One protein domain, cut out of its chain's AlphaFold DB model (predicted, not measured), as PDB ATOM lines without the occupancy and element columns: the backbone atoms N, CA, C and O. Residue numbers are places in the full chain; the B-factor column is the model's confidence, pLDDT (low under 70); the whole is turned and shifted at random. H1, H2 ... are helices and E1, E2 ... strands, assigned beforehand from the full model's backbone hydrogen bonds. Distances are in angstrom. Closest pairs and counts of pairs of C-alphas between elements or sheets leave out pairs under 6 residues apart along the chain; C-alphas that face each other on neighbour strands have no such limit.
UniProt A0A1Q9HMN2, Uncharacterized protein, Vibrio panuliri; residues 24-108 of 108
ATOM      1  N   GLN A  24     -77.472  -4.968 121.970       83.12
ATOM      2  CA  GLN A  24     -76.876  -3.889 122.753       83.12
ATOM      3  C   GLN A  24     -76.783  -4.212 124.256       83.12
ATOM      4  O   GLN A  24     -75.798  -3.843 124.894       83.12
ATOM      5  N   ASP A  25     -77.765  -4.913 124.827       86.31
ATOM      6  CA  ASP A  25     -77.732  -5.311 126.240       86.31
ATOM      7  C   ASP A  25     -76.626  -6.341 126.496       86.31
ATOM      8  O   ASP A  25     -75.903  -6.237 127.486       86.31
ATOM      9  N   HIS A  26     -76.426  -7.285 125.570       85.12
ATOM     10  CA  HIS A  26     -75.338  -8.265 125.656       85.12
ATOM     11  C   HIS A  26     -73.958  -7.602 125.637       85.12
ATOM     12  O   HIS A  26     -73.088  -7.943 126.436       85.12
ATOM     13  N   TYR A  27     -73.758  -6.619 124.762       88.69
ATOM     14  CA  TYR A  27     -72.491  -5.897 124.696       88.69
ATOM     15  C   TYR A  27     -72.262  -4.966 125.887       88.69
ATOM     16  O   TYR A  27     -71.121  -4.767 126.318       88.69
ATOM     17  N   ARG A  28     -73.333  -4.427 126.474       88.06
ATOM     18  CA  ARG A  28     -73.244  -3.680 127.729       88.06
ATOM     19  C   ARG A  28     -72.833  -4.582 128.894       88.06
ATOM     20  O   ARG A  28     -72.001  -4.161 129.694       88.06
ATOM     21  N   GLU A  29     -73.351  -5.805 128.960       89.69
ATOM     22  CA  GLU A  29     -72.935  -6.794 129.962       89.69
ATOM     23  C   GLU A  29     -71.460  -7.176 129.782       89.69
ATOM     24  O   GLU A  29     -70.674  -7.081 130.722       89.69
ATOM     25  N   ALA A  30     -71.035  -7.471 128.548       87.00
ATOM     26  CA  ALA A  30     -69.625  -7.723 128.250       87.00
ATOM     27  C   ALA A  30     -68.737  -6.530 128.655       87.00
ATOM     28  O   ALA A  30     -67.657  -6.707 129.212       87.00
ATOM     29  N   SER A  31     -69.204  -5.294 128.449       87.94
ATOM     30  CA  SER A  31     -68.493  -4.087 128.896       87.94
ATOM     31  C   SER A  31     -68.323  -4.028 130.416       87.94
ATOM     32  O   SER A  31     -67.296  -3.552 130.896       87.94
ATOM     33  N   PHE A  32     -69.308  -4.499 131.179       88.94
ATOM     34  CA  PHE A  32     -69.226  -4.567 132.636       88.94
ATOM     35  C   PHE A  32     -68.180  -5.595 133.085       88.94
ATOM     36  O   PHE A  32     -67.309  -5.267 133.894       88.94
ATOM     37  N   GLU A  33     -68.188  -6.790 132.487       87.69
ATOM     38  CA  GLU A  33     -67.174  -7.830 132.722       87.69
ATOM     39  C   GLU A  33     -65.754  -7.330 132.399       87.69
ATOM     40  O   GLU A  33     -64.797  -7.628 133.113       87.69
ATOM     41  N   LEU A  34     -65.612  -6.503 131.359       87.12
ATOM     42  CA  LEU A  34     -64.351  -5.856 130.987       87.12
ATOM     43  C   LEU A  34     -63.888  -4.787 131.972       87.12
ATOM     44  O   LEU A  34     -62.692  -4.670 132.254       87.12
ATOM     45  N   CYS A  35     -64.816  -3.958 132.444       88.00
ATOM     46  CA  CYS A  35     -64.522  -2.909 133.408       88.00
ATOM     47  C   CYS A  35     -64.226  -3.494 134.795       88.00
ATOM     48  O   CYS A  35     -63.531  -2.840 135.576       88.00
ATOM     49  N   ASN A  36     -64.740  -4.691 135.118       87.12
ATOM     50  CA  ASN A  36     -64.746  -5.265 136.471       87.12
ATOM     51  C   ASN A  36     -65.293  -4.265 137.521       87.12
ATOM     52  O   ASN A  36     -64.861  -4.197 138.672       87.12
ATOM     53  N   THR A  37     -66.176  -3.379 137.061       88.44
ATOM     54  CA  THR A  37     -66.850  -2.305 137.792       88.44
ATOM     55  C   THR A  37     -67.964  -1.751 136.899       88.44
ATOM     56  O   THR A  37     -68.121  -2.174 135.754       88.44
ATOM     57  N   GLU A  38     -68.732  -0.794 137.405       90.94
ATOM     58  CA  GLU A  38     -69.845  -0.199 136.675       90.94
ATOM     59  C   GLU A  38     -69.398   0.565 135.411       90.94
ATOM     60  O   GLU A  38     -68.279   1.081 135.293       90.94
ATOM     61  N   VAL A  39     -70.295   0.589 134.424       92.81
ATOM     62  CA  VAL A  39     -70.123   1.293 133.152       92.81
ATOM     63  C   VAL A  39     -70.959   2.567 133.199       92.81
ATOM     64  O   VAL A  39     -72.186   2.511 133.140       92.81
ATOM     65  N   ASP A  40     -70.292   3.720 133.251       93.94
ATOM     66  CA  ASP A  40     -70.946   5.032 133.239       93.94
ATOM     67  C   ASP A  40     -71.554   5.349 131.866       93.94
ATOM     68  O   ASP A  40     -72.609   5.973 131.762       93.94
ATOM     69  N   ILE A  41     -70.831   5.008 130.793       92.44
ATOM     70  CA  ILE A  41     -71.217   5.331 129.417       92.44
ATOM     71  C   ILE A  41     -70.921   4.133 128.531       92.44
ATOM     72  O   ILE A  41     -69.778   3.687 128.454       92.44
ATOM     73  N   TYR A  42     -71.943   3.694 127.806       92.19
ATOM     74  CA  TYR A  42     -71.837   2.822 126.647       92.19
ATOM     75  C   TYR A  42     -72.512   3.535 125.478       92.19
ATOM     76  O   TYR A  42     -73.669   3.942 125.583       92.19
ATOM     77  N   SER A  43     -71.786   3.750 124.384       91.69
ATOM     78  CA  SER A  43     -72.332   4.426 123.206       91.69
ATOM     79  C   SER A  43     -71.833   3.773 121.932       91.69
ATOM     80  O   SER A  43     -70.635   3.531 121.796       91.69
ATOM     81  N   VAL A  44     -72.754   3.543 121.001       92.19
ATOM     82  CA  VAL A  44     -72.481   3.036 119.656       92.19
ATOM     83  C   VAL A  44     -72.812   4.157 118.681       92.19
ATOM     84  O   VAL A  44     -73.876   4.767 118.769       92.19
ATOM     85  N   SER A  45     -71.863   4.495 117.816       90.06
ATOM     86  CA  SER A  45     -72.047   5.502 116.765       90.06
ATOM     87  C   SER A  45     -72.687   4.871 115.531       90.06
ATOM     88  O   SER A  45     -72.584   3.664 115.337       90.06
ATOM     89  N   ASP A  46     -73.260   5.692 114.650       90.50
ATOM     90  CA  ASP A  46     -73.863   5.218 113.392       90.50
ATOM     91  C   ASP A  46     -72.858   4.494 112.474       90.50
ATOM     92  O   ASP A  46     -73.245   3.682 111.638       90.50
ATOM     93  N   ASP A  47     -71.559   4.768 112.635       88.06
ATOM     94  CA  ASP A  47     -70.464   4.099 111.923       88.06
ATOM     95  C   ASP A  47     -69.941   2.833 112.630       88.06
ATOM     96  O   ASP A  47     -68.892   2.313 112.257       88.06
ATOM     97  N   GLY A  48     -70.652   2.345 113.652       87.81
ATOM     98  CA  GLY A  48     -70.325   1.132 114.403       87.81
ATOM     99  C   GLY A  48     -69.293   1.322 115.515       87.81
ATOM    100  O   GLY A  48     -69.072   0.401 116.301       87.81
ATOM    101  N   ARG A  49     -68.683   2.511 115.651       91.19
ATOM    102  CA  ARG A  49     -67.692   2.750 116.708       91.19
ATOM    103  C   ARG A  49     -68.323   2.741 118.087       91.19
ATOM    104  O   ARG A  49     -69.250   3.511 118.353       91.19
ATOM    105  N   VAL A  50     -67.719   1.984 118.997       92.12
ATOM    106  CA  VAL A  50     -68.163   1.903 120.390       92.12
ATOM    107  C   VAL A  50     -67.238   2.706 121.295       92.12
ATOM    108  O   VAL A  50     -66.015   2.665 121.164       92.12
ATOM    109  N   ARG A  51     -67.816   3.473 122.219       92.75
ATOM    110  CA  ARG A  51     -67.082   4.180 123.275       92.75
ATOM    111  C   ARG A  51     -67.633   3.786 124.630       92.75
ATOM    112  O   ARG A  51     -68.838   3.901 124.862       92.75
ATOM    113  N   ILE A  52     -66.724   3.387 125.510       93.06
ATOM    114  CA  ILE A  52     -67.022   2.882 126.848       93.06
ATOM    115  C   ILE A  52     -66.278   3.739 127.868       93.06
ATOM    116  O   ILE A  52     -65.091   4.033 127.694       93.06
ATOM    117  N   LYS A  53     -66.973   4.135 128.935       92.94
ATOM    118  CA  LYS A  53     -66.391   4.776 130.118       92.94
ATOM    119  C   LYS A  53     -66.763   3.954 131.345       92.94
ATOM    120  O   LYS A  53     -67.942   3.879 131.678       92.94
ATOM    121  N   CYS A  54     -65.768   3.377 132.007       92.69
ATOM    122  CA  CYS A  54     -65.953   2.709 133.291       92.69
ATOM    123  C   CYS A  54     -65.973   3.744 134.428       92.69
ATOM    124  O   CYS A  54     -65.367   4.818 134.308       92.69
ATOM    125  N   SER A  55     -66.602   3.404 135.551       92.62
ATOM    126  CA  SER A  55     -66.665   4.269 136.737       92.62
ATOM    127  C   SER A  55     -65.305   4.486 137.411       92.62
ATOM    128  O   SER A  55     -65.101   5.495 138.083       92.62
ATOM    129  N   ASP A  56     -64.329   3.601 137.179       89.50
ATOM    130  CA  ASP A  56     -62.939   3.779 137.629       89.50
ATOM    131  C   ASP A  56     -62.128   4.784 136.782       89.50
ATOM    132  O   ASP A  56     -60.956   5.045 137.055       89.50
ATOM    133  N   GLY A  57     -62.750   5.364 135.750       88.81
ATOM    134  CA  GLY A  57     -62.144   6.342 134.853       88.81
ATOM    135  C   GLY A  57     -61.486   5.752 133.606       88.81
ATOM    136  O   GLY A  57     -61.077   6.530 132.734       88.81
ATOM    137  N   SER A  58     -61.420   4.425 133.474       88.38
ATOM    138  CA  SER A  58     -60.939   3.745 132.267       88.38
ATOM    139  C   SER A  58     -61.836   4.057 131.068       88.38
ATOM    140  O   SER A  58     -63.054   4.221 131.192       88.38
ATOM    141  N   LYS A  59     -61.225   4.185 129.886       91.50
ATOM    142  CA  LYS A  59     -61.917   4.561 128.647       91.50
ATOM    143  C   LYS A  59     -61.462   3.686 127.495       91.50
ATOM    144  O   LYS A  59     -60.260   3.566 127.253       91.50
ATOM    145  N   PHE A  60     -62.425   3.175 126.740       90.56
ATOM    146  CA  PHE A  60     -62.176   2.353 125.561       90.56
ATOM    147  C   PHE A  60     -62.885   2.939 124.348       90.56
ATOM    148  O   PHE A  60     -63.995   3.464 124.450       90.56
ATOM    149  N   ALA A  61     -62.211   2.871 123.205       91.00
ATOM    150  CA  ALA A  61     -62.755   3.245 121.913       91.00
ATOM    151  C   ALA A  61     -62.463   2.113 120.931       91.00
ATOM    152  O   ALA A  61     -61.314   1.699 120.783       91.00
ATOM    153  N   LEU A  62     -63.521   1.630 120.301       91.00
ATOM    154  CA  LEU A  62     -63.569   0.425 119.489       91.00
ATOM    155  C   LEU A  62     -64.039   0.802 118.094       91.00
ATOM    156  O   LEU A  62     -64.858   1.712 117.932       91.00
ATOM    157  N   THR A  63     -63.524   0.115 117.086       91.06
ATOM    158  CA  THR A  63     -63.933   0.329 115.697       91.06
ATOM    159  C   THR A  63     -65.295  -0.281 115.395       91.06
ATOM    160  O   THR A  63     -66.034   0.297 114.604       91.06
ATOM    161  N   GLN A  64     -65.636  -1.382 116.058       90.50
ATOM    162  CA  GLN A  64     -66.851  -2.159 115.836       90.50
ATOM    163  C   GLN A  64     -67.290  -2.841 117.139       90.50
ATOM    164  O   GLN A  64     -66.479  -3.085 118.035       90.50
ATOM    165  N   GLU A  65     -68.593  -3.090 117.262       88.31
ATOM    166  CA  GLU A  65     -69.208  -3.603 118.489       88.31
ATOM    167  C   GLU A  65     -68.770  -5.033 118.823       88.31
ATOM    168  O   GLU A  65     -68.478  -5.335 119.971       88.31
ATOM    169  N   ASP A  66     -68.585  -5.885 117.820       88.81
ATOM    170  CA  ASP A  66     -68.071  -7.253 117.968       88.81
ATOM    171  C   ASP A  66     -66.649  -7.334 118.565       88.81
ATOM    172  O   ASP A  66     -66.285  -8.350 119.158       88.81
ATOM    173  N   THR A  67     -65.856  -6.256 118.515       91.88
ATOM    174  CA  THR A  67     -64.538  -6.213 119.174       91.88
ATOM    175  C   THR A  67     -64.655  -6.351 120.696       91.88
ATOM    176  O   THR A  67     -63.700  -6.774 121.346       91.88
ATOM    177  N   LEU A  68     -65.824  -6.064 121.282       91.19
ATOM    178  CA  LEU A  68     -66.084  -6.300 122.705       91.19
ATOM    179  C   LEU A  68     -65.938  -7.759 123.114       91.19
ATOM    180  O   LEU A  68     -65.390  -8.028 124.181       91.19
ATOM    181  N   GLU A  69     -66.393  -8.693 122.280       90.94
ATOM    182  CA  GLU A  69     -66.242 -10.121 122.569       90.94
ATOM    183  C   GLU A  69     -64.763 -10.492 122.596       90.94
ATOM    184  O   GLU A  69     -64.295 -11.081 123.564       90.94
ATOM    185  N   THR A  70     -63.995 -10.016 121.613       91.44
ATOM    186  CA  THR A  70     -62.544 -10.232 121.590       91.44
ATOM    187  C   THR A  70     -61.854  -9.628 122.811       91.44
ATOM    188  O   THR A  70     -60.976 -10.253 123.398       91.44
ATOM    189  N   MET A  71     -62.240  -8.421 123.230       91.31
ATOM    190  CA  MET A  71     -61.707  -7.828 124.456       91.31
ATOM    191  C   MET A  71     -62.027  -8.679 125.683       91.31
ATOM    192  O   MET A  71     -61.182  -8.786 126.572       91.31
ATOM    193  N   ARG A  72     -63.244  -9.232 125.766       90.94
ATOM    194  CA  ARG A  72     -63.681 -10.043 126.907       90.94
ATOM    195  C   ARG A  72     -62.867 -11.319 126.980       90.94
ATOM    196  O   ARG A  72     -62.326 -11.622 128.038       90.94
ATOM    197  N   ASP A  73     -62.730 -12.004 125.855       91.44
ATOM    198  CA  ASP A  73     -61.943 -13.228 125.762       91.44
ATOM    199  C   ASP A  73     -60.486 -12.937 126.147       91.44
ATOM    200  O   ASP A  73     -59.904 -13.628 126.972       91.44
ATOM    201  N   ILE A  74     -59.937 -11.807 125.686       90.44
ATOM    202  CA  ILE A  74     -58.614 -11.339 126.102       90.44
ATOM    203  C   ILE A  74     -58.523 -11.099 127.622       90.44
ATOM    204  O   ILE A  74     -57.522 -11.456 128.247       90.44
ATOM    205  N   ASN A  75     -59.529 -10.467 128.225       89.88
ATOM    206  CA  ASN A  75     -59.552 -10.204 129.664       89.88
ATOM    207  C   ASN A  75     -59.579 -11.510 130.474       89.88
ATOM    208  O   ASN A  75     -58.885 -11.620 131.483       89.88
ATOM    209  N   ILE A  76     -60.352 -12.498 130.020       90.25
ATOM    210  CA  ILE A  76     -60.451 -13.815 130.652       90.25
ATOM    211  C   ILE A  76     -59.133 -14.581 130.498       90.25
ATOM    212  O   ILE A  76     -58.593 -15.065 131.489       90.25
ATOM    213  N   ASP A  77     -58.597 -14.644 129.281       91.88
ATOM    214  CA  ASP A  77     -57.463 -15.506 128.946       91.88
ATOM    215  C   ASP A  77     -56.118 -14.961 129.441       91.88
ATOM    216  O   ASP A  77     -55.199 -15.735 129.712       91.88
ATOM    217  N   TYR A  78     -55.972 -13.633 129.529       90.25
ATOM    218  CA  TYR A  78     -54.674 -12.997 129.775       90.25
ATOM    219  C   TYR A  78     -54.626 -12.049 130.970       90.25
ATOM    220  O   TYR A  78     -53.530 -11.697 131.410       90.25
ATOM    221  N   CYS A  79     -55.778 -11.596 131.462       88.88
ATOM    222  CA  CYS A  79     -55.861 -10.670 132.589       88.88
ATOM    223  C   CYS A  79     -56.556 -11.297 133.809       88.88
ATOM    224  O   CYS A  79     -56.896 -10.577 134.744       88.88
ATOM    225  N   ASP A  80     -56.803 -12.612 133.807       88.62
ATOM    226  CA  ASP A  80     -57.477 -13.338 134.894       88.62
ATOM    227  C   ASP A  80     -58.828 -12.708 135.313       88.62
ATOM    228  O   ASP A  80     -59.247 -12.790 136.468       88.62
ATOM    229  N   GLY A  81     -59.506 -12.024 134.383       83.81
ATOM    230  CA  GLY A  81     -60.766 -11.324 134.641       83.81
ATOM    231  C   GLY A  81     -60.648 -10.040 135.476       83.81
ATOM    232  O   GLY A  81     -61.669  -9.461 135.839       83.81
ATOM    233  N   GLU A  82     -59.444  -9.545 135.777       85.00
ATOM    234  CA  GLU A  82     -59.262  -8.346 136.611       85.00
ATOM    235  C   GLU A  82     -59.766  -7.052 135.946       85.00
ATOM    236  O   GLU A  82     -60.023  -6.047 136.621       85.00
ATOM    237  N   GLY A  83     -59.907  -7.085 134.621       83.94
ATOM    238  CA  GLY A  83     -60.317  -5.983 133.772       83.94
ATOM    239  C   GLY A  83     -59.177  -5.442 132.910       83.94
ATOM    240  O   GLY A  83     -57.983  -5.541 133.224       83.94
ATOM    241  N   LEU A  84     -59.556  -4.789 131.815       86.81
ATOM    242  CA  LEU A  84     -58.612  -4.086 130.951       86.81
ATOM    243  C   LEU A  84     -58.347  -2.681 131.503       86.81
ATOM    244  O   LEU A  84     -59.244  -1.998 131.979       86.81
ATOM    245  N   GLY A  85     -57.098  -2.229 131.443       86.56
ATOM    246  CA  GLY A  85     -56.700  -0.856 131.772       86.56
ATOM    247  C   GLY A  85     -56.511   0.022 130.533       86.56
ATOM    248  O   GLY A  85     -56.705   1.235 130.578       86.56
ATOM    249  N   LYS A  86     -56.119  -0.573 129.401       89.25
ATOM    250  CA  LYS A  86     -56.038   0.116 128.106       89.25
ATOM    251  C   LYS A  86     -56.236  -0.878 126.976       89.25
ATOM    252  O   LYS A  86     -55.716  -1.986 127.041       89.25
ATOM    253  N   PHE A  87     -56.913  -0.444 125.923       90.19
ATOM    254  CA  PHE A  87     -57.062  -1.202 124.690       90.19
ATOM    255  C   PHE A  87     -56.806  -0.295 123.491       90.19
ATOM    256  O   PHE A  87     -57.119   0.898 123.509       90.19
ATOM    257  N   SER A  88     -56.206  -0.868 122.461       89.38
ATOM    258  CA  SER A  88     -56.041  -0.260 121.153       89.38
ATOM    259  C   SER A  88     -56.001  -1.358 120.111       89.38
ATOM    260  O   SER A  88     -55.457  -2.436 120.348       89.38
ATOM    261  N   GLU A  89     -56.526  -1.067 118.936       89.06
ATOM    262  CA  GLU A  89     -56.509  -1.997 117.826       89.06
ATOM    263  C   GLU A  89     -55.934  -1.341 116.576       89.06
ATOM    264  O   GLU A  89     -56.101  -0.149 116.319       89.06
ATOM    265  N   SER A  90     -55.222  -2.147 115.804       89.62
ATOM    266  CA  SER A  90     -54.700  -1.802 114.487       89.62
ATOM    267  C   SER A  90     -55.303  -2.739 113.443       89.62
ATOM    268  O   SER A  90     -56.097  -3.616 113.765       89.62
ATOM    269  N   SER A  91     -54.902  -2.620 112.180       88.00
ATOM    270  CA  SER A  91     -55.337  -3.568 111.148       88.00
ATOM    271  C   SER A  91     -54.828  -4.999 111.358       88.00
ATOM    272  O   SER A  91     -55.371  -5.914 110.753       88.00
ATOM    273  N   ARG A  92     -53.785  -5.206 112.178       92.19
ATOM    274  CA  ARG A  92     -53.121  -6.515 112.338       92.19
ATOM    275  C   ARG A  92     -53.011  -7.016 113.769       92.19
ATOM    276  O   ARG A  92     -52.761  -8.198 113.968       92.19
ATOM    277  N   TYR A  93     -53.157  -6.136 114.752       92.56
ATOM    278  CA  TYR A  93     -52.944  -6.475 116.155       92.56
ATOM    279  C   TYR A  93     -53.974  -5.817 117.066       92.56
ATOM    280  O   TYR A  93     -54.353  -4.662 116.839       92.56
ATOM    281  N   TYR A  94     -54.333  -6.532 118.127       91.81
ATOM    282  CA  TYR A  94     -54.908  -6.009 119.357       91.81
ATOM    283  C   TYR A  94     -53.782  -5.772 120.362       91.81
ATOM    284  O   TYR A  94     -53.028  -6.688 120.679       91.81
ATOM    285  N   SER A  95     -53.656  -4.551 120.871       92.44
ATOM    286  CA  SER A  95     -52.675  -4.200 121.898       92.44
ATOM    287  C   SER A  95     -53.394  -3.698 123.137       92.44
ATOM    288  O   SER A  95     -54.204  -2.770 123.062       92.44
ATOM    289  N   PHE A  96     -53.087  -4.288 124.284       90.88
ATOM    290  CA  PHE A  96     -53.802  -4.011 125.519       90.88
ATOM    291  C   PHE A  96     -52.895  -4.062 126.744       90.88
ATOM    292  O   PHE A  96     -51.757  -4.537 126.713       90.88
ATOM    293  N   LYS A  97     -53.422  -3.498 127.826       92.12
ATOM    294  CA  LYS A  97     -52.823  -3.491 129.151       92.12
ATOM    295  C   LYS A  97     -53.865  -3.988 130.143       92.12
ATOM    296  O   LYS A  97     -54.923  -3.364 130.222       92.12
ATOM    297  N   CYS A  98     -53.570  -5.036 130.898       90.62
ATOM    298  CA  CYS A  98     -54.407  -5.464 132.018       90.62
ATOM    299  C   CYS A  98     -54.283  -4.475 133.195       90.62
ATOM    300  O   CYS A  98     -53.299  -3.723 133.271       90.62
ATOM    301  N   LYS A  99     -55.246  -4.435 134.125       88.75
ATOM    302  CA  LYS A  99     -55.151  -3.521 135.284       88.75
ATOM    303  C   LYS A  99     -53.950  -3.813 136.191       88.75
ATOM    304  O   LYS A  99     -53.376  -2.860 136.719       88.75
ATOM    305  N   SER A 100     -53.492  -5.065 136.276       88.75
ATOM    306  CA  SER A 100     -52.245  -5.469 136.952       88.75
ATOM    307  C   SER A 100     -51.000  -4.776 136.403       88.75
ATOM    308  O   SER A 100     -50.001  -4.634 137.105       88.75
ATOM    309  N   GLY A 101     -51.040  -4.332 135.145       90.19
ATOM    310  CA  GLY A 101     -49.911  -3.711 134.467       90.19
ATOM    311  C   GLY A 101     -49.351  -4.513 133.298       90.19
ATOM    312  O   GLY A 101     -48.586  -3.940 132.519       90.19
ATOM    313  N   THR A 102     -49.747  -5.778 133.147       91.62
ATOM    314  CA  THR A 102     -49.295  -6.659 132.063       91.62
ATOM    315  C   THR A 102     -49.634  -6.067 130.697       91.62
ATOM    316  O   THR A 102     -50.762  -5.636 130.462       91.62
ATOM    317  N   LEU A 103     -48.644  -6.020 129.803       93.00
ATOM    318  CA  LEU A 103     -48.763  -5.479 128.448       93.00
ATOM    319  C   LEU A 103     -48.675  -6.605 127.430       93.00
ATOM    320  O   LEU A 103     -47.726  -7.388 127.455       93.00
ATOM    321  N   LEU A 104     -49.636  -6.649 126.513       90.12
ATOM    322  CA  LEU A 104     -49.762  -7.724 125.540       90.12
ATOM    323  C   LEU A 104     -50.148  -7.180 124.168       90.12
ATOM    324  O   LEU A 104     -50.804  -6.143 124.030       90.12
ATOM    325  N   SER A 105     -49.708  -7.899 123.139       92.81
ATOM    326  CA  SER A 105     -50.048  -7.624 121.750       92.81
ATOM    327  C   SER A 105     -50.336  -8.940 121.039       92.81
ATOM    328  O   SER A 105     -49.438  -9.763 120.882       92.81
ATOM    329  N   ILE A 106     -51.579  -9.121 120.609       90.38
ATOM    330  CA  ILE A 106     -52.090 -10.341 119.980       90.38
ATOM    331  C   ILE A 106     -52.412 -10.027 118.520       90.38
ATOM    332  O   ILE A 106     -52.927  -8.953 118.212       90.38
ATOM    333  N   SER A 107     -52.064 -10.925 117.603       91.44
ATOM    334  CA  SER A 107     -52.439 -10.799 116.190       91.44
ATOM    335  C   SER A 107     -53.944 -10.985 116.000       91.44
ATOM    336  O   SER A 107     -54.522 -11.862 116.638       91.44
ATOM    337  N   LYS A 108     -54.542 -10.178 115.120       86.69
ATOM    338  CA  LYS A 108     -55.932 -10.354 114.675       86.69
ATOM    339  C   LYS A 108     -56.095 -11.584 113.792       86.69
ATOM    340  O   LYS A 108     -55.142 -11.870 113.027       86.69
TER     341      LYS A 108
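What this domain is: This is residues 24 to 108 of the 108 residues of an uncharacterized protein of Vibrio panuliri (UniProt A0A1Q9HMN2). Two matching halves stand side by side, each a three-stranded antiparallel sheet with one helix packed on one face; edge strands E3 and E4 come together between the halves, and helices H1 and H2 touch, side by side, behind this broken wall of two sheets. The printed part has 85 residues with two named helices and six named strands, in the order H1 E1 E2 E3 H2 E4 E5 E6. The sheets run E1 E2 E3 and E4 E5 E6, each a meander, with each strand the antiparallel neighbour of the one before; the class is mixed, helices and strands. The whole is compact, with a radius of gyration of the C-alphas of 11.6 A, and spans 31 by 29 by 19 A.

How they stand to each other: Start at residues 24 to 35, H1, which is on the sheet of E1, residues 39 to 44, E2, residues 50 to 54, and E3, residues 59 to 62. With this sheet it makes two layers, a helix on one face of a sheet, at a height over the sheet of 9.2 A. H1 lies over E1 and E2, slantwise to the strands, at 45 degrees to E1 on the local plane; its closest C-alphas to E1 are Phe 32 and Val 39, 6.0 A apart. In the hairpin E1 and E2, look for N 43 and O 51 within hydrogen-bond range at 3.0 A; in the hairpin E2 and E3, for N 52 and O 60 at 2.9 A. Next comes H2, residues 67 to 78, which touches H1, closest at the C-alphas of Leu 34 and Arg 72, 5.9 A; they run the same way at a shallow tilt of 32 degrees, only just short of steep. H2 makes two layers with the sheet of E4, residues 84 to 89, E5, residues 93 to 98, and E6, residues 103 to 107, at a height of 9.2 A. In the hairpin E4 and E5, N 88 and O 95 are 2.8 A apart; in the hairpin E5 and E6, N 96 and O 104 are 3.0 A apart. The closest C-alphas of E3 and E4 are Phe 60 and Phe 87, 6.3 A; E1 and E6 are apart. In H1 and H2 every O i to N i+4 pair is within hydrogen-bond range.

Where its parts are: Find C-alpha 24 at (-76.876, -3.889, 122.753); from there H1 runs 16.3 A to C-alpha 35. E1 is 13.8 A long, E2 13.1 A and E3 10.2 A. H2 begins at C-alpha 67, (-64.538, -6.213, 119.174), and is 16.0 A long. E4 measures 13.5 A, E5 16.0 A and E6 13.9 A, ending at C-alpha 107, (-52.439, -10.799, 116.190).

The domain as a whole: The two C-alphas farthest apart, those of Asp 46 and Ser 100, are 33.7 A apart. The printed part has no cut, and each link between named elements is tight. Its mean pLDDT is 89.9, and no printed residue is under 70.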